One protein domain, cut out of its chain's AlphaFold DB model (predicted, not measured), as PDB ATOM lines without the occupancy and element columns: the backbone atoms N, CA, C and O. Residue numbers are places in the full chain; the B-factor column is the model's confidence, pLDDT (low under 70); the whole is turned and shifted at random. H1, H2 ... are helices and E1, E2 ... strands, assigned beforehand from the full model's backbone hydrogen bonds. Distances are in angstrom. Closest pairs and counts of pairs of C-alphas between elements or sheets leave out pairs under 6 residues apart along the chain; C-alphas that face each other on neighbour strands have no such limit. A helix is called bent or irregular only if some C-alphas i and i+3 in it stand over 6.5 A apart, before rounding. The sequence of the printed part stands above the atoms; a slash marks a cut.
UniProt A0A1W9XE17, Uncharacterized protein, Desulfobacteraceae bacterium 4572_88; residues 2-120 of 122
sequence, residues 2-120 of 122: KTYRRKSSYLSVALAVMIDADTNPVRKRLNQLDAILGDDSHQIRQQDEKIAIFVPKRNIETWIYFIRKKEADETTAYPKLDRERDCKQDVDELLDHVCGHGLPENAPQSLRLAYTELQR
ATOM      1  N   LYS A   2    -117.141   6.413   0.024       74.62
ATOM      2  CA  LYS A   2    -116.173   5.585   0.783       74.62
ATOM      3  C   LYS A   2    -115.914   6.053   2.228       74.62
ATOM      4  O   LYS A   2    -115.931   5.245   3.151       74.62
ATOM      5  N   THR A   3    -115.730   7.359   2.439       77.38
ATOM      6  CA  THR A   3    -115.537   7.936   3.784       77.38
ATOM      7  C   THR A   3    -116.764   7.771   4.678       77.38
ATOM      8  O   THR A   3    -116.600   7.499   5.863       77.38
ATOM      9  N   TYR A   4    -117.975   7.893   4.117       81.56
ATOM     10  CA  TYR A   4    -119.218   7.614   4.840       81.56
ATOM     11  C   TYR A   4    -119.246   6.148   5.283       81.56
ATOM     12  O   TYR A   4    -119.275   5.914   6.482       81.56
ATOM     13  N   ARG A   5    -119.089   5.184   4.361       80.19
ATOM     14  CA  ARG A   5    -119.118   3.738   4.671       80.19
ATOM     15  C   ARG A   5    -118.099   3.333   5.735       80.19
ATOM     16  O   ARG A   5    -118.373   2.498   6.589       80.19
ATOM     17  N   ARG A   6    -116.908   3.943   5.702       80.06
ATOM     18  CA  ARG A   6    -115.884   3.720   6.728       80.06
ATOM     19  C   ARG A   6    -116.327   4.239   8.094       80.06
ATOM     20  O   ARG A   6    -115.992   3.608   9.079       80.06
ATOM     21  N   LYS A   7    -116.979   5.400   8.166       80.12
ATOM     22  CA  LYS A   7    -117.396   6.018   9.433       80.12
ATOM     23  C   LYS A   7    -118.703   5.430   9.963       80.12
ATOM     24  O   LYS A   7    -118.829   5.277  11.169       80.12
ATOM     25  N   SER A   8    -119.639   5.073   9.087       79.88
ATOM     26  CA  SER A   8    -120.958   4.544   9.450       79.88
ATOM     27  C   SER A   8    -120.888   3.200  10.175       79.88
ATOM     28  O   SER A   8    -121.826   2.839  10.872       79.88
ATOM     29  N   SER A   9    -119.782   2.462  10.042       78.06
ATOM     30  CA  SER A   9    -119.581   1.192  10.748       78.06
ATOM     31  C   SER A   9    -119.344   1.345  12.254       78.06
ATOM     32  O   SER A   9    -119.510   0.372  12.982       78.06
ATOM     33  N   TYR A  10    -118.960   2.534  12.732       79.69
ATOM     34  CA  TYR A  10    -118.702   2.785  14.158       79.69
ATOM     35  C   TYR A  10    -119.236   4.134  14.671       79.69
ATOM     36  O   TYR A  10    -119.130   4.421  15.861       79.69
ATOM     37  N   LEU A  11    -119.815   4.966  13.802       80.06
ATOM     38  CA  LEU A  11    -120.485   6.218  14.151       80.06
ATOM     39  C   LEU A  11    -121.869   6.258  13.508       80.06
ATOM     40  O   LEU A  11    -122.028   5.910  12.339       80.06
ATOM     41  N   SER A  12    -122.855   6.781  14.238       81.94
ATOM     42  CA  SER A  12    -124.150   7.141  13.658       81.94
ATOM     43  C   SER A  12    -123.994   8.432  12.850       81.94
ATOM     44  O   SER A  12    -124.081   9.533  13.389       81.94
ATOM     45  N   VAL A  13    -123.676   8.296  11.562       86.06
ATOM     46  CA  VAL A  13    -123.507   9.418  10.629       86.06
ATOM     47  C   VAL A  13    -124.415   9.245   9.420       86.06
ATOM     48  O   VAL A  13    -124.661   8.124   8.983       86.06
ATOM     49  N   ALA A  14    -124.866  10.364   8.859       87.44
ATOM     50  CA  ALA A  14    -125.539  10.431   7.567       87.44
ATOM     51  C   ALA A  14    -124.729  11.312   6.604       87.44
ATOM     52  O   ALA A  14    -123.956  12.172   7.034       87.44
ATOM     53  N   LEU A  15    -124.891  11.095   5.299       87.19
ATOM     54  CA  LEU A  15    -124.284  11.919   4.254       87.19
ATOM     55  C   LEU A  15    -125.379  12.603   3.431       87.19
ATOM     56  O   LEU A  15    -126.142  11.939   2.739       87.19
ATOM     57  N   ALA A  16    -125.409  13.931   3.464       88.69
ATOM     58  CA  ALA A  16    -126.221  14.740   2.566       88.69
ATOM     59  C   ALA A  16    -125.369  15.201   1.375       88.69
ATOM     60  O   ALA A  16    -124.295  15.777   1.559       88.69
ATOM     61  N   VAL A  17    -125.837  14.940   0.158       88.69
ATOM     62  CA  VAL A  17    -125.218  15.389  -1.095       88.69
ATOM     63  C   VAL A  17    -126.166  16.385  -1.748       88.69
ATOM     64  O   VAL A  17    -127.323  16.050  -1.954       88.69
ATOM     65  N   MET A  18    -125.696  17.582  -2.091       89.00
ATOM     66  CA  MET A  18    -126.503  18.600  -2.770       89.00
ATOM     67  C   MET A  18    -125.843  18.984  -4.095       89.00
ATOM     68  O   MET A  18    -124.668  19.345  -4.110       89.00
ATOM     69  N   ILE A  19    -126.576  18.841  -5.203       87.94
ATOM     70  CA  ILE A  19    -126.084  19.110  -6.563       87.94
ATOM     71  C   ILE A  19    -127.203  19.754  -7.375       87.94
ATOM     72  O   ILE A  19    -128.251  19.146  -7.551       87.94
ATOM     73  N   ASP A  20    -126.970  20.926  -7.953       84.38
ATOM     74  CA  ASP A  20    -127.972  21.569  -8.801       84.38
ATOM     75  C   ASP A  20    -128.135  20.854 -10.152       84.38
ATOM     76  O   ASP A  20    -127.176  20.412 -10.798       84.38
ATOM     77  N   ALA A  21    -129.378  20.738 -10.620       85.12
ATOM     78  CA  ALA A  21    -129.664  20.229 -11.959       85.12
ATOM     79  C   ALA A  21    -129.466  21.292 -13.046       85.12
ATOM     80  O   ALA A  21    -129.384  20.935 -14.222       85.12
ATOM     81  N   ASP A  22    -129.394  22.576 -12.689       84.44
ATOM     82  CA  ASP A  22    -129.493  23.685 -13.637       84.44
ATOM     83  C   ASP A  22    -130.751  23.519 -14.514       84.44
ATOM     84  O   ASP A  22    -131.860  23.304 -14.028       84.44
ATOM     85  N   THR A  23    -130.602  23.562 -15.834       81.69
ATOM     86  CA  THR A  23    -131.673  23.278 -16.798       81.69
ATOM     87  C   THR A  23    -131.880  21.787 -17.067       81.69
ATOM     88  O   THR A  23    -132.781  21.418 -17.821       81.69
ATOM     89  N   ASN A  24    -131.059  20.907 -16.490       84.12
ATOM     90  CA  ASN A  24    -131.150  19.476 -16.733       84.12
ATOM     91  C   ASN A  24    -132.260  18.820 -15.893       84.12
ATOM     92  O   ASN A  24    -132.617  19.299 -14.817       84.12
ATOM     93  N   PRO A  25    -132.777  17.660 -16.332       83.50
ATOM     94  CA  PRO A  25    -133.627  16.829 -15.491       83.50
ATOM     95  C   PRO A  25    -132.869  16.320 -14.260       83.50
ATOM     96  O   PRO A  25    -131.725  15.877 -14.377       83.50
ATOM     97  N   VAL A  26    -133.546  16.251 -13.112       83.81
ATOM     98  CA  VAL A  26    -133.009  15.674 -11.863       83.81
ATOM     99  C   VAL A  26    -132.417  14.277 -12.090       83.81
ATOM    100  O   VAL A  26    -131.300  13.987 -11.664       83.81
ATOM    101  N   ARG A  27    -133.113  13.432 -12.864       84.62
ATOM    102  CA  ARG A  27    -132.660  12.073 -13.201       84.62
ATOM    103  C   ARG A  27    -131.297  12.046 -13.896       84.62
ATOM    104  O   ARG A  27    -130.538  11.108 -13.694       84.62
ATOM    105  N   LYS A  28    -130.959  13.070 -14.687       84.94
ATOM    106  CA  LYS A  28    -129.650  13.147 -15.348       84.94
ATOM    107  C   LYS A  28    -128.528  13.302 -14.320       84.94
ATOM    108  O   LYS A  28    -127.508  12.642 -14.468       84.94
ATOM    109  N   ARG A  29    -128.725  14.112 -13.272       85.81
ATOM    110  CA  ARG A  29    -127.749  14.261 -12.177       85.81
ATOM    111  C   ARG A  29    -127.622  12.985 -11.346       85.81
ATOM    112  O   ARG A  29    -126.504  12.595 -11.036       85.81
ATOM    113  N   LEU A  30    -128.737  12.308 -11.061       83.19
ATOM    114  CA  LEU A  30    -128.717  11.011 -10.371       83.19
ATOM    115  C   LEU A  30    -127.934   9.963 -11.174       83.19
ATOM    116  O   LEU A  30    -126.988   9.384 -10.656       83.19
ATOM    117  N   ASN A  31    -128.238   9.816 -12.468       84.69
ATOM    118  CA  ASN A  31    -127.517   8.891 -13.344       84.69
ATOM    119  C   ASN A  31    -126.027   9.246 -13.471       84.69
ATOM    120  O   ASN A  31    -125.195   8.352 -13.544       84.69
ATOM    121  N   GLN A  32    -125.680  10.539 -13.520       83.62
ATOM    122  CA  GLN A  32    -124.280  10.980 -13.530       83.62
ATOM    123  C   GLN A  32    -123.560  10.577 -12.245       83.62
ATOM    124  O   GLN A  32    -122.429  10.109 -12.311       83.62
ATOM    125  N   LEU A  33    -124.211  10.740 -11.091       82.62
ATOM    126  CA  LEU A  33    -123.638  10.329  -9.819       82.62
ATOM    127  C   LEU A  33    -123.427   8.811  -9.780       82.62
ATOM    128  O   LEU A  33    -122.347   8.365  -9.407       82.62
ATOM    129  N   ASP A  34    -124.420   8.033 -10.214       82.81
ATOM    130  CA  ASP A  34    -124.317   6.573 -10.273       82.81
ATOM    131  C   ASP A  34    -123.220   6.115 -11.245       82.81
ATOM    132  O   ASP A  34    -122.464   5.203 -10.916       82.81
ATOM    133  N   ALA A  35    -123.085   6.770 -12.404       81.25
ATOM    134  CA  ALA A  35    -122.049   6.465 -13.390       81.25
ATOM    135  C   ALA A  35    -120.639   6.753 -12.856       81.25
ATOM    136  O   ALA A  35    -119.783   5.881 -12.917       81.25
ATOM    137  N   ILE A  36    -120.418   7.929 -12.254       78.88
ATOM    138  CA  ILE A  36    -119.120   8.287 -11.653       78.88
ATOM    139  C   ILE A  36    -118.741   7.282 -10.557       78.88
ATOM    140  O   ILE A  36    -117.590   6.871 -10.455       78.88
ATOM    141  N   LEU A  37    -119.711   6.855  -9.744       72.00
ATOM    142  CA  LEU A  37    -119.470   5.847  -8.713       72.00
ATOM    143  C   LEU A  37    -119.171   4.471  -9.321       72.00
ATOM    144  O   LEU A  37    -118.256   3.795  -8.851       72.00
ATOM    145  N   GLY A  38    -119.903   4.068 -10.360       68.81
ATOM    146  CA  GLY A  38    -119.689   2.804 -11.063       68.81
ATOM    147  C   GLY A  38    -118.317   2.715 -11.738       68.81
ATOM    148  O   GLY A  38    -117.640   1.697 -11.592       68.81
ATOM    149  N   ASP A  39    -117.884   3.790 -12.401       66.62
ATOM    150  CA  ASP A  39    -116.601   3.864 -13.115       66.62
ATOM    151  C   ASP A  39    -115.399   3.836 -12.154       66.62
ATOM    152  O   ASP A  39    -114.390   3.189 -12.433       66.62
ATOM    153  N   ASP A  40    -115.532   4.421 -10.959       61.34
ATOM    154  CA  ASP A  40    -114.510   4.365  -9.902       61.34
ATOM    155  C   ASP A  40    -114.463   3.005  -9.163       61.34
ATOM    156  O   ASP A  40    -113.825   2.873  -8.112       61.34
ATOM    157  N   SER A  41    -115.146   1.964  -9.667       60.00
ATOM    158  CA  SER A  41    -115.315   0.662  -8.989       60.00
ATOM    159  C   SER A  41    -115.961   0.779  -7.601       60.00
ATOM    160  O   SER A  41    -115.788  -0.082  -6.733       60.00
ATOM    161  N   HIS A  42    -116.679   1.873  -7.344       63.94
ATOM    162  CA  HIS A  42    -117.395   2.077  -6.097       63.94
ATOM    163  C   HIS A  42    -118.804   1.501  -6.242       63.94
ATOM    164  O   HIS A  42    -119.505   1.735  -7.220       63.94
ATOM    165  N   GLN A  43    -119.258   0.742  -5.242       69.31
ATOM    166  CA  GLN A  43    -120.648   0.288  -5.234       69.31
ATOM    167  C   GLN A  43    -121.584   1.500  -5.263       69.31
ATOM    168  O   GLN A  43    -121.432   2.400  -4.423       69.31
ATOM    169  N   ILE A  44    -122.561   1.456  -6.174       78.69
ATOM    170  CA  ILE A  44    -123.722   2.350  -6.217       78.69
ATOM    171  C   ILE A  44    -124.338   2.441  -4.813       78.69
ATOM    172  O   ILE A  44    -124.218   1.513  -4.003       78.69
ATOM    173  N   ARG A  45    -124.948   3.589  -4.503       84.06
ATOM    174  CA  ARG A  45    -125.652   3.812  -3.237       84.06
ATOM    175  C   ARG A  45    -126.677   2.697  -2.991       84.06
ATOM    176  O   ARG A  45    -127.563   2.491  -3.820       84.06
ATOM    177  N   GLN A  46    -126.585   2.026  -1.848       81.00
ATOM    178  CA  GLN A  46    -127.553   1.005  -1.439       81.00
ATOM    179  C   GLN A  46    -128.802   1.645  -0.813       81.00
ATOM    180  O   GLN A  46    -128.805   2.819  -0.429       81.00
ATOM    181  N   GLN A  47    -129.905   0.897  -0.752       78.69
ATOM    182  CA  GLN A  47    -131.176   1.424  -0.237       78.69
ATOM    183  C   GLN A  47    -131.151   1.706   1.269       78.69
ATOM    184  O   GLN A  47    -131.824   2.633   1.706       78.69
ATOM    185  N   ASP A  48    -130.372   0.939   2.024       80.44
ATOM    186  CA  ASP A  48    -130.216   1.001   3.479       80.44
ATOM    187  C   ASP A  48    -129.167   2.027   3.941       80.44
ATOM    188  O   ASP A  48    -129.035   2.306   5.134       80.44
ATOM    189  N   GLU A  49    -128.418   2.624   3.012       84.31
ATOM    190  CA  GLU A  49    -127.454   3.664   3.351       84.31
ATOM    191  C   GLU A  49    -128.154   4.983   3.702       84.31
ATOM    192  O   GLU A  49    -128.948   5.510   2.917       84.31
ATOM    193  N   LYS A  50    -127.755   5.584   4.834       88.38
ATOM    194  CA  LYS A  50    -128.124   6.944   5.259       88.38
ATOM    195  C   LYS A  50    -127.419   8.004   4.409       88.38
ATOM    196  O   LYS A  50    -126.636   8.823   4.897       88.38
ATOM    197  N   ILE A  51    -127.676   7.965   3.108       88.00
ATOM    198  CA  ILE A  51    -127.177   8.911   2.120       88.00
ATOM    199  C   ILE A  51    -128.380   9.535   1.413       88.00
ATOM    200  O   ILE A  51    -129.042   8.860   0.621       88.00
ATOM    201  N   ALA A  52    -128.610  10.825   1.650       89.62
ATOM    202  CA  ALA A  52    -129.633  11.610   0.968       89.62
ATOM    203  C   ALA A  52    -129.009  12.429  -0.166       89.62
ATOM    204  O   ALA A  52    -127.971  13.067   0.027       89.62
ATOM    205  N   ILE A  53    -129.635  12.417  -1.343       90.19
ATOM    206  CA  ILE A  53    -129.208  13.220  -2.495       90.19
ATOM    207  C   ILE A  53    -130.284  14.251  -2.821       90.19
ATOM    208  O   ILE A  53    -131.392  13.924  -3.233       90.19
ATOM    209  N   PHE A  54    -129.918  15.514  -2.697       91.44
ATOM    210  CA  PHE A  54    -130.750  16.669  -2.971       91.44
ATOM    211  C   PHE A  54    -130.354  17.258  -4.318       91.44
ATOM    212  O   PHE A  54    -129.203  17.649  -4.521       91.44
ATOM    213  N   VAL A  55    -131.313  17.318  -5.241       91.81
ATOM    214  CA  VAL A  55    -131.080  17.861  -6.581       91.81
ATOM    215  C   VAL A  55    -132.096  18.958  -6.881       91.81
ATOM    216  O   VAL A  55    -133.128  18.669  -7.493       91.81
ATOM    217  N   PRO A  56    -131.845  20.206  -6.451       89.06
ATOM    218  CA  PRO A  56    -132.661  21.338  -6.861       89.06
ATOM    219  C   PRO A  56    -132.632  21.472  -8.380       89.06
ATOM    220  O   PRO A  56    -131.565  21.482  -9.001       89.06
ATOM    221  N   LYS A  57    -133.803  21.556  -9.015       88.94
ATOM    222  CA  LYS A  57    -133.857  21.922 -10.431       88.94
ATOM    223  C   LYS A  57    -133.696  23.433 -10.545       88.94
ATOM    224  O   LYS A  57    -134.260  24.164  -9.742       88.94
ATOM    225  N   ARG A  58    -132.926  23.881 -11.538       86.00
ATOM    226  CA  ARG A  58    -132.348  25.230 -11.643       86.00
ATOM    227  C   ARG A  58    -131.329  25.485 -10.549       86.00
ATOM    228  O   ARG A  58    -130.146  25.489 -10.858       86.00
ATOM    229  N   ASN A  59    -131.789  25.682  -9.321       87.88
ATOM    230  CA  ASN A  59    -130.961  26.039  -8.179       87.88
ATOM    231  C   ASN A  59    -131.748  25.950  -6.861       87.88
ATOM    232  O   ASN A  59    -132.974  25.803  -6.854       87.88
ATOM    233  N   ILE A  60    -131.045  26.080  -5.738       87.88
ATOM    234  CA  ILE A  60    -131.654  26.106  -4.403       87.88
ATOM    235  C   ILE A  60    -132.589  27.310  -4.191       87.88
ATOM    236  O   ILE A  60    -133.561  27.212  -3.441       87.88
ATOM    237  N   GLU A  61    -132.361  28.426  -4.890       90.56
ATOM    238  CA  GLU A  61    -133.212  29.618  -4.825       90.56
ATOM    239  C   GLU A  61    -134.655  29.318  -5.239       90.56
ATOM    240  O   GLU A  61    -135.579  29.930  -4.711       90.56
ATOM    241  N   THR A  62    -134.870  28.332  -6.115       90.44
ATOM    242  CA  THR A  62    -136.214  27.873  -6.498       90.44
ATOM    243  C   THR A  62    -136.981  27.323  -5.297       90.44
ATOM    244  O   THR A  62    -138.156  27.635  -5.107       90.44
ATOM    245  N   TRP A  63    -136.320  26.531  -4.446       90.56
ATOM    246  CA  TRP A  63    -136.944  25.985  -3.239       90.56
ATOM    247  C   TRP A  63    -137.214  27.084  -2.216       90.56
ATOM    248  O   TRP A  63    -138.311  27.150  -1.672       90.56
ATOM    249  N   ILE A  64    -136.253  27.984  -2.006       89.69
ATOM    250  CA  ILE A  64    -136.404  29.122  -1.087       89.69
ATOM    251  C   ILE A  64    -137.569  30.018  -1.527       89.69
ATOM    252  O   ILE A  64    -138.408  30.410  -0.713       89.69
ATOM    253  N   TYR A  65    -137.666  30.311  -2.824       90.69
ATOM    254  CA  TYR A  65    -138.747  31.123  -3.366       90.69
ATOM    255  C   TYR A  65    -140.110  30.446  -3.191       90.69
ATOM    256  O   TYR A  65    -141.058  31.092  -2.734       90.69
ATOM    257  N   PHE A  66    -140.198  29.139  -3.467       90.38
ATOM    258  CA  PHE A  66    -141.410  28.364  -3.208       90.38
ATOM    259  C   PHE A  66    -141.830  28.451  -1.743       90.38
ATOM    260  O   PHE A  66    -142.999  28.662  -1.455       90.38
ATOM    261  N   ILE A  67    -140.895  28.328  -0.805       88.19
ATOM    262  CA  ILE A  67    -141.222  28.383   0.620       88.19
ATOM    263  C   ILE A  67    -141.834  29.739   0.988       88.19
ATOM    264  O   ILE A  67    -142.858  29.765   1.667       88.19
ATOM    265  N   ARG A  68    -141.278  30.840   0.470       86.75
ATOM    266  CA  ARG A  68    -141.747  32.210   0.743       86.75
ATOM    267  C   ARG A  68    -143.081  32.562   0.109       86.75
ATOM    268  O   ARG A  68    -143.873  33.299   0.688       86.75
ATOM    269  N   LYS A  69    -143.273  32.158  -1.145       85.94
ATOM    270  CA  LYS A  69    -144.402  32.609  -1.975       85.94
ATOM    271  C   LYS A  69    -145.458  31.534  -2.185       85.94
ATOM    272  O   LYS A  69    -146.520  31.840  -2.709       85.94
ATOM    273  N   LYS A  70    -145.167  30.295  -1.779       84.06
ATOM    274  CA  LYS A  70    -145.945  29.077  -2.062       84.06
ATOM    275  C   LYS A  70    -146.208  28.862  -3.553       84.06
ATOM    276  O   LYS A  70    -147.116  28.128  -3.926       84.06
ATOM    277  N   GLU A  71    -145.383  29.473  -4.395       86.38
ATOM    278  CA  GLU A  71    -145.475  29.441  -5.846       86.38
ATOM    279  C   GLU A  71    -144.059  29.526  -6.407       86.38
ATOM    280  O   GLU A  71    -143.355  30.512  -6.192       86.38
ATOM    281  N   ALA A  72    -143.621  28.471  -7.088       88.81
ATOM    282  CA  ALA A  72    -142.405  28.480  -7.880       88.81
ATOM    283  C   ALA A  72    -142.508  27.429  -8.982       88.81
ATOM    284  O   ALA A  72    -143.045  26.341  -8.764       88.81
ATOM    285  N   ASP A  73    -141.947  27.735 -10.142       88.69
ATOM    286  CA  ASP A  73    -141.768  26.788 -11.230       88.69
ATOM    287  C   ASP A  73    -140.282  26.414 -11.365       88.69
ATOM    288  O   ASP A  73    -139.390  27.124 -10.915       88.69
ATOM    289  N   GLU A  74    -139.981  25.281 -11.992       87.12
ATOM    290  CA  GLU A  74    -138.598  24.797 -12.124       87.12
ATOM    291  C   GLU A  74    -137.929  25.218 -13.444       87.12
ATOM    292  O   GLU A  74    -137.079  24.500 -13.984       87.12
ATOM    293  N   THR A  75    -138.352  26.341 -14.018       87.25
ATOM    294  CA  THR A  75    -137.848  26.885 -15.288       87.25
ATOM    295  C   THR A  75    -137.366  28.327 -15.141       87.25
ATOM    296  O   THR A  75    -136.347  28.708 -15.728       87.25
ATOM    297  N   THR A  76    -138.021  29.097 -14.281       87.81
ATOM    298  CA  THR A  76    -137.663  30.460 -13.915       87.81
ATOM    299  C   THR A  76    -136.331  30.483 -13.164       87.81
ATOM    300  O   THR A  76    -135.956  29.545 -12.460       87.81
ATOM    301  N   ALA A  77    -135.538  31.534 -13.385       87.88
ATOM    302  CA  ALA A  77    -134.372  31.826 -12.555       87.88
ATOM    303  C   ALA A  77    -134.803  32.769 -11.432       87.88
ATOM    304  O   ALA A  77    -135.093  33.937 -11.691       87.88
ATOM    305  N   TYR A  78    -134.840  32.268 -10.201       88.38
ATOM    306  CA  TYR A  78    -135.134  33.098  -9.036       88.38
ATOM    307  C   TYR A  78    -133.880  33.838  -8.560       88.38
ATOM    308  O   TYR A  78    -132.778  33.282  -8.633       88.38
ATOM    309  N   PRO A  79    -134.026  35.095  -8.106       88.00
ATOM    310  CA  PRO A  79    -132.901  35.881  -7.630       88.00
ATOM    311  C   PRO A  79    -132.293  35.251  -6.378       88.00
ATOM    312  O   PRO A  79    -132.991  34.663  -5.548       88.00
ATOM    313  N   LYS A  80    -130.978  35.422  -6.239       88.69
ATOM    314  CA  LYS A  80    -130.266  35.050  -5.020       88.69
ATOM    315  C   LYS A  80    -130.712  35.918  -3.855       88.69
ATOM    316  O   LYS A  80    -131.116  37.064  -4.038       88.69
ATOM    317  N   LEU A  81    -130.594  35.358  -2.659       87.25
ATOM    318  CA  LEU A  81    -130.710  36.135  -1.434       87.25
ATOM    319  C   LEU A  81    -129.536  37.102  -1.311       87.25
ATOM    320  O   LEU A  81    -128.418  36.776  -1.715       87.25
ATOM    321  N   ASP A  82    -129.779  38.252  -0.684       87.50
ATOM    322  CA  ASP A  82    -128.719  39.212  -0.370       87.50
ATOM    323  C   ASP A  82    -127.687  38.602   0.588       87.50
ATOM    324  O   ASP A  82    -126.491  38.885   0.495       87.50
ATOM    325  N   ARG A  83    -128.138  37.749   1.522       87.44
ATOM    326  CA  ARG A  83    -127.274  36.983   2.429       87.44
ATOM    327  C   ARG A  83    -127.779  35.554   2.574       87.44
ATOM    328  O   ARG A  83    -128.972  35.319   2.725       87.44
ATOM    329  N   GLU A  84    -126.852  34.602   2.650       82.50
ATOM    330  CA  GLU A  84    -127.172  33.174   2.826       82.50
ATOM    331  C   GLU A  84    -128.043  32.918   4.062       82.50
ATOM    332  O   GLU A  84    -128.993  32.148   4.010       82.50
ATOM    333  N   ARG A  85    -127.776  33.626   5.166       86.94
ATOM    334  CA  ARG A  85    -128.537  33.497   6.419       86.94
ATOM    335  C   ARG A  85    -130.007  33.906   6.304       86.94
ATOM    336  O   ARG A  85    -130.788  33.570   7.190       86.94
ATOM    337  N   ASP A  86    -130.379  34.646   5.261       87.69
ATOM    338  CA  ASP A  86    -131.739  35.151   5.101       87.69
ATOM    339  C   ASP A  86    -132.709  34.025   4.698       87.69
ATOM    340  O   ASP A  86    -133.917  34.226   4.756       87.69
ATOM    341  N   CYS A  87    -132.208  32.828   4.351       85.69
ATOM    342  CA  CYS A  87    -133.042  31.640   4.150       85.69
ATOM    343  C   CYS A  87    -133.493  30.985   5.461       85.69
ATOM    344  O   CYS A  87    -134.352  30.111   5.435       85.69
ATOM    345  N   LYS A  88    -132.917  31.367   6.613       86.69
ATOM    346  CA  LYS A  88    -133.137  30.661   7.883       86.69
ATOM    347  C   LYS A  88    -134.615  30.604   8.264       86.69
ATOM    348  O   LYS A  88    -135.116  29.536   8.589       86.69
ATOM    349  N   GLN A  89    -135.302  31.740   8.177       85.12
ATOM    350  CA  GLN A  89    -136.727  31.815   8.491       85.12
ATOM    351  C   GLN A  89    -137.564  30.952   7.538       85.12
ATOM    352  O   GLN A  89    -138.521  30.320   7.969       85.12
ATOM    353  N   ASP A  90    -137.174  30.886   6.263       84.62
ATOM    354  CA  ASP A  90    -137.847  30.042   5.276       84.62
ATOM    355  C   ASP A  90    -137.669  28.559   5.638       84.62
ATOM    356  O   ASP A  90    -138.615  27.781   5.613       84.62
ATOM    357  N   VAL A  91    -136.459  28.156   6.029       82.56
ATOM    358  CA  VAL A  91    -136.190  26.781   6.469       82.56
ATOM    359  C   VAL A  91    -137.023  26.422   7.699       82.56
ATOM    360  O   VAL A  91    -137.625  25.350   7.710       82.56
ATOM    361  N   ASP A  92    -137.099  27.309   8.692       85.19
ATOM    362  CA  ASP A  92    -137.914  27.095   9.893       85.19
ATOM    363  C   ASP A  92    -139.405  26.927   9.519       85.19
ATOM    364  O   ASP A  92    -140.043  25.959   9.930       85.19
ATOM    365  N   GLU A  93    -139.939  27.785   8.639       82.56
ATOM    366  CA  GLU A  93    -141.326  27.689   8.157       82.56
ATOM    367  C   GLU A  93    -141.589  26.392   7.375       82.56
ATOM    368  O   GLU A  93    -142.646  25.766   7.510       82.56
ATOM    369  N   LEU A  94    -140.632  25.966   6.544       81.44
ATOM    370  CA  LEU A  94    -140.728  24.700   5.828       81.44
ATOM    371  C   LEU A  94    -140.795  23.531   6.812       81.44
ATOM    372  O   LEU A  94    -141.623  22.646   6.615       81.44
ATOM    373  N   LEU A  95    -139.943  23.513   7.839       80.38
ATOM    374  CA  LEU A  95    -139.919  22.445   8.838       80.38
ATOM    375  C   LEU A  95    -141.245  22.364   9.592       80.38
ATOM    376  O   LEU A  95    -141.819  21.279   9.672       80.38
ATOM    377  N   ASP A  96    -141.772  23.496  10.054       80.31
ATOM    378  CA  ASP A  96    -143.064  23.546  10.744       80.31
ATOM    379  C   ASP A  96    -144.196  22.998   9.865       80.31
ATOM    380  O   ASP A  96    -145.030  22.200  10.309       80.31
ATOM    381  N   HIS A  97    -144.212  23.378   8.585       72.62
ATOM    382  CA  HIS A  97    -145.236  22.920   7.653       72.62
ATOM    383  C   HIS A  97    -145.098  21.426   7.339       72.62
ATOM    384  O   HIS A  97    -146.070  20.673   7.417       72.62
ATOM    385  N   VAL A  98    -143.880  20.985   7.028       74.56
ATOM    386  CA  VAL A  98    -143.578  19.612   6.626       74.56
ATOM    387  C   VAL A  98    -143.798  18.631   7.776       74.56
ATOM    388  O   VAL A  98    -144.391  17.577   7.554       74.56
ATOM    389  N   CYS A  99    -143.383  18.973   8.997       69.19
ATOM    390  CA  CYS A  99    -143.558  18.114  10.167       69.19
ATOM    391  C   CYS A  99    -145.030  17.955  10.586       69.19
ATOM    392  O   CYS A  99    -145.365  16.940  11.193       69.19
ATOM    393  N   GLY A 100    -145.905  18.916  10.265       71.56
ATOM    394  CA  GLY A 100    -147.330  18.857  10.615       71.56
ATOM    395  C   GLY A 100    -148.257  18.353   9.502       71.56
ATOM    396  O   GLY A 100    -149.218  17.641   9.786       71.56
ATOM    397  N   HIS A 101    -147.991  18.723   8.246       75.06
ATOM    398  CA  HIS A 101    -148.946  18.586   7.134       75.06
ATOM    399  C   HIS A 101    -148.342  17.952   5.871       75.06
ATOM    400  O   HIS A 101    -149.071  17.650   4.927       75.06
ATOM    401  N   GLY A 102    -147.026  17.719   5.846       80.44
ATOM    402  CA  GLY A 102    -146.307  17.286   4.648       80.44
ATOM    403  C   GLY A 102    -146.048  18.427   3.657       80.44
ATOM    404  O   GLY A 102    -146.224  19.606   3.962       80.44
ATOM    405  N   LEU A 103    -145.565  18.081   2.459       84.19
ATOM    406  CA  LEU A 103    -145.332  19.062   1.396       84.19
ATOM    407  C   LEU A 103    -146.633  19.390   0.643       84.19
ATOM    408  O   LEU A 103    -147.368  18.461   0.300       84.19
ATOM    409  N   PRO A 104    -146.876  20.666   0.284       84.62
ATOM    410  CA  PRO A 104    -147.999  21.046  -0.569       84.62
ATOM    411  C   PRO A 104    -147.975  20.336  -1.932       84.62
ATOM    412  O   PRO A 104    -146.908  20.075  -2.493       84.62
ATOM    413  N   GLU A 105    -149.147  20.082  -2.523       85.50
ATOM    414  CA  GLU A 105    -149.248  19.401  -3.827       85.50
ATOM    415  C   GLU A 105    -148.569  20.169  -4.969       85.50
ATOM    416  O   GLU A 105    -148.015  19.560  -5.889       85.50
ATOM    417  N   ASN A 106    -148.580  21.502  -4.888       87.88
ATOM    418  CA  ASN A 106    -147.950  22.397  -5.853       87.88
ATOM    419  C   ASN A 106    -146.440  22.581  -5.619       87.88
ATOM    420  O   ASN A 106    -145.816  23.388  -6.307       87.88
ATOM    421  N   ALA A 107    -145.841  21.850  -4.671       88.88
ATOM    422  CA  ALA A 107    -144.406  21.900  -4.444       88.88
ATOM    423  C   ALA A 107    -143.618  21.476  -5.700       88.88
ATOM    424  O   ALA A 107    -143.995  20.499  -6.369       88.88
ATOM    425  N   PRO A 108    -142.487  22.148  -5.995       90.88
ATOM    426  CA  PRO A 108    -141.593  21.769  -7.080       90.88
ATOM    427  C   PRO A 108    -141.257  20.278  -7.043       90.88
ATOM    428  O   PRO A 108    -141.058  19.686  -5.978       90.88
ATOM    429  N   GLN A 109    -141.181  19.644  -8.214       91.12
ATOM    430  CA  GLN A 109    -140.940  18.204  -8.304       91.12
ATOM    431  C   GLN A 109    -139.617  17.802  -7.633       91.12
ATOM    432  O   GLN A 109    -139.578  16.808  -6.910       91.12
ATOM    433  N   SER A 110    -138.559  18.587  -7.824       90.88
ATOM    434  CA  SER A 110    -137.262  18.414  -7.167       90.88
ATOM    435  C   SER A 110    -137.351  18.499  -5.643       90.88
ATOM    436  O   SER A 110    -136.707  17.701  -4.966       90.88
ATOM    437  N   LEU A 111    -138.191  19.387  -5.100       90.44
ATOM    438  CA  LEU A 111    -138.409  19.506  -3.656       90.44
ATOM    439  C   LEU A 111    -139.167  18.293  -3.096       90.44
ATOM    440  O   LEU A 111    -138.826  17.783  -2.031       90.44
ATOM    441  N   ARG A 112    -140.147  17.763  -3.835       89.94
ATOM    442  CA  ARG A 112    -140.836  16.518  -3.447       89.94
ATOM    443  C   ARG A 112    -139.895  15.313  -3.435       89.94
ATOM    444  O   ARG A 112    -139.954  14.502  -2.518       89.94
ATOM    445  N   LEU A 113    -138.997  15.211  -4.417       89.81
ATOM    446  CA  LEU A 113    -137.964  14.168  -4.436       89.81
ATOM    447  C   LEU A 113    -136.990  14.316  -3.260       89.81
ATOM    448  O   LEU A 113    -136.667  13.329  -2.603       89.81
ATOM    449  N   ALA A 114    -136.576  15.549  -2.964       89.56
ATOM    450  CA  ALA A 114    -135.746  15.874  -1.811       89.56
ATOM    451  C   ALA A 114    -136.395  15.466  -0.483       89.56
ATOM    452  O   ALA A 114    -135.713  14.954   0.399       89.56
ATOM    453  N   TYR A 115    -137.710  15.631  -0.343       87.81
ATOM    454  CA  TYR A 115    -138.418  15.200   0.859       87.81
ATOM    455  C   TYR A 115    -138.347  13.686   1.079       87.81
ATOM    456  O   TYR A 115    -138.046  13.246   2.186       87.81
ATOM    457  N   THR A 116    -138.523  12.883   0.028       86.50
ATOM    458  CA  THR A 116    -138.333  11.424   0.108       86.50
ATOM    459  C   THR A 116    -136.893  11.052   0.472       86.50
ATOM    460  O   THR A 116    -136.658  10.096   1.207       86.50
ATOM    461  N   GLU A 117    -135.918  11.813  -0.020       89.12
ATOM    462  CA  GLU A 117    -134.499  11.623   0.295       89.12
ATOM    463  C   GLU A 117    -134.175  11.988   1.751       89.12
ATOM    464  O   GLU A 117    -133.403  11.282   2.397       89.12
ATOM    465  N   LEU A 118    -134.818  13.017   2.309       86.00
ATOM    466  CA  LEU A 118    -134.677  13.392   3.718       86.00
ATOM    467  C   LEU A 118    -135.117  12.256   4.655       86.00
ATOM    468  O   LEU A 118    -134.420  11.965   5.624       86.00
ATOM    469  N   GLN A 119    -136.204  11.550   4.326       83.56
ATOM    470  CA  GLN A 119    -136.685  10.405   5.114       83.56
ATOM    471  C   GLN A 119    -135.676   9.243   5.197       83.56
ATOM    472  O   GLN A 119    -135.828   8.367   6.038       83.56
ATOM    473  N   ARG A 120    -134.640   9.208   4.346       84.44
ATOM    474  CA  ARG A 120    -133.587   8.175   4.403       84.44
ATOM    475  C   ARG A 120    -132.542   8.428   5.486       84.44
ATOM    476  O   ARG A 120    -131.773   7.524   5.812       84.44
TER     477      ARG A 120
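This is residues 2 to 120 of the 122 residues of an uncharacterized protein of Desulfobacteraceae bacterium 4572_88 (UniProt A0A1W9XE17). A short ribbon of two parallel strands, E1 and E2, runs through the middle with H5 alongside E2, so that E2 sits between E1 and H5. H3 and H4 pack on each other at one end of the longest axis, while H1 and H2, apart from each other, lie toward the other end. The printed part has 119 residues, with five named helices and two named strands in the order H1, E1, H2, E2, H3, H4, H5, and is mostly helix. It is compact, with a radius of gyration of the C-alphas of 15.7 A and spans of 43 by 30 by 29 A.

H1 holds residues 2 to 8 and begins at C-alpha 2, (-116.173, 5.585, 0.783). E1 is residues 15 to 18, 9.9 A from first to last C-alpha. H2, residues 26 to 39, measures 20.3 A. E2 is residues 51 to 54, also 9.9 A, and C-alpha 51 is at (-127.177, 8.911, 2.120). H3 is residues 60 to 69, 14.5 A. H4, residues 84 to 101, is the longest helix at 26.6 A; it has a kink of 29 degrees near residue 91 and is only just irregular, with C-alphas 86 and 89 standing 6.9 A apart. H5, residues 109 to 118, measures 14.4 A and ends at C-alpha 118, (-134.677, 13.392, 3.718).

E1 and E2 are parallel neighbours at 15 degrees; N 17 and O 52 are 2.8 A apart and N 52 and O 15 are 2.9 A apart, both within hydrogen-bond range. E1, H2 and E2 form a strand-helix-strand unit, two parallel neighbour strands with a helix between them in the chain, and its crossover is right-handed. H2 and E2 are near each other, with 6 pairs of C-alphas within 10 A. H5 has 9 pairs of C-alphas within 8 A of E2, the closest those of Ala 52 and Glu 117 at 4.9 A. H5 is close to H3 but not clearly touching, about perpendicular at 78 degrees, with the C-alphas of Trp 63 and Leu 111 closest at 6.7 A. H3 and H4 touch at a steep tilt of 63 degrees, the same way, H4 with residues 87 to 94 alone; the closest C-alphas are those of Ile 67 and Asp 90, 6.0 A. The closest C-alphas of H1 and E1 are those of Tyr 4 and Leu 15, 6.7 A; H1 is apart from H2. In H1, H2, H3 and H5 every O i to N i+4 pair is within hydrogen-bond range, in H4 11 of 14.

The two C-alphas farthest apart, those of Ser 41 and Lys 69, are 43.8 A apart. The printed part has no cut. The links H2 to E2 and H3 to H4 are long, the latter being residues 70 to 83. Mean pLDDT of the printed part is 83.9; residues 38 to 43 and residue 99 are under 70.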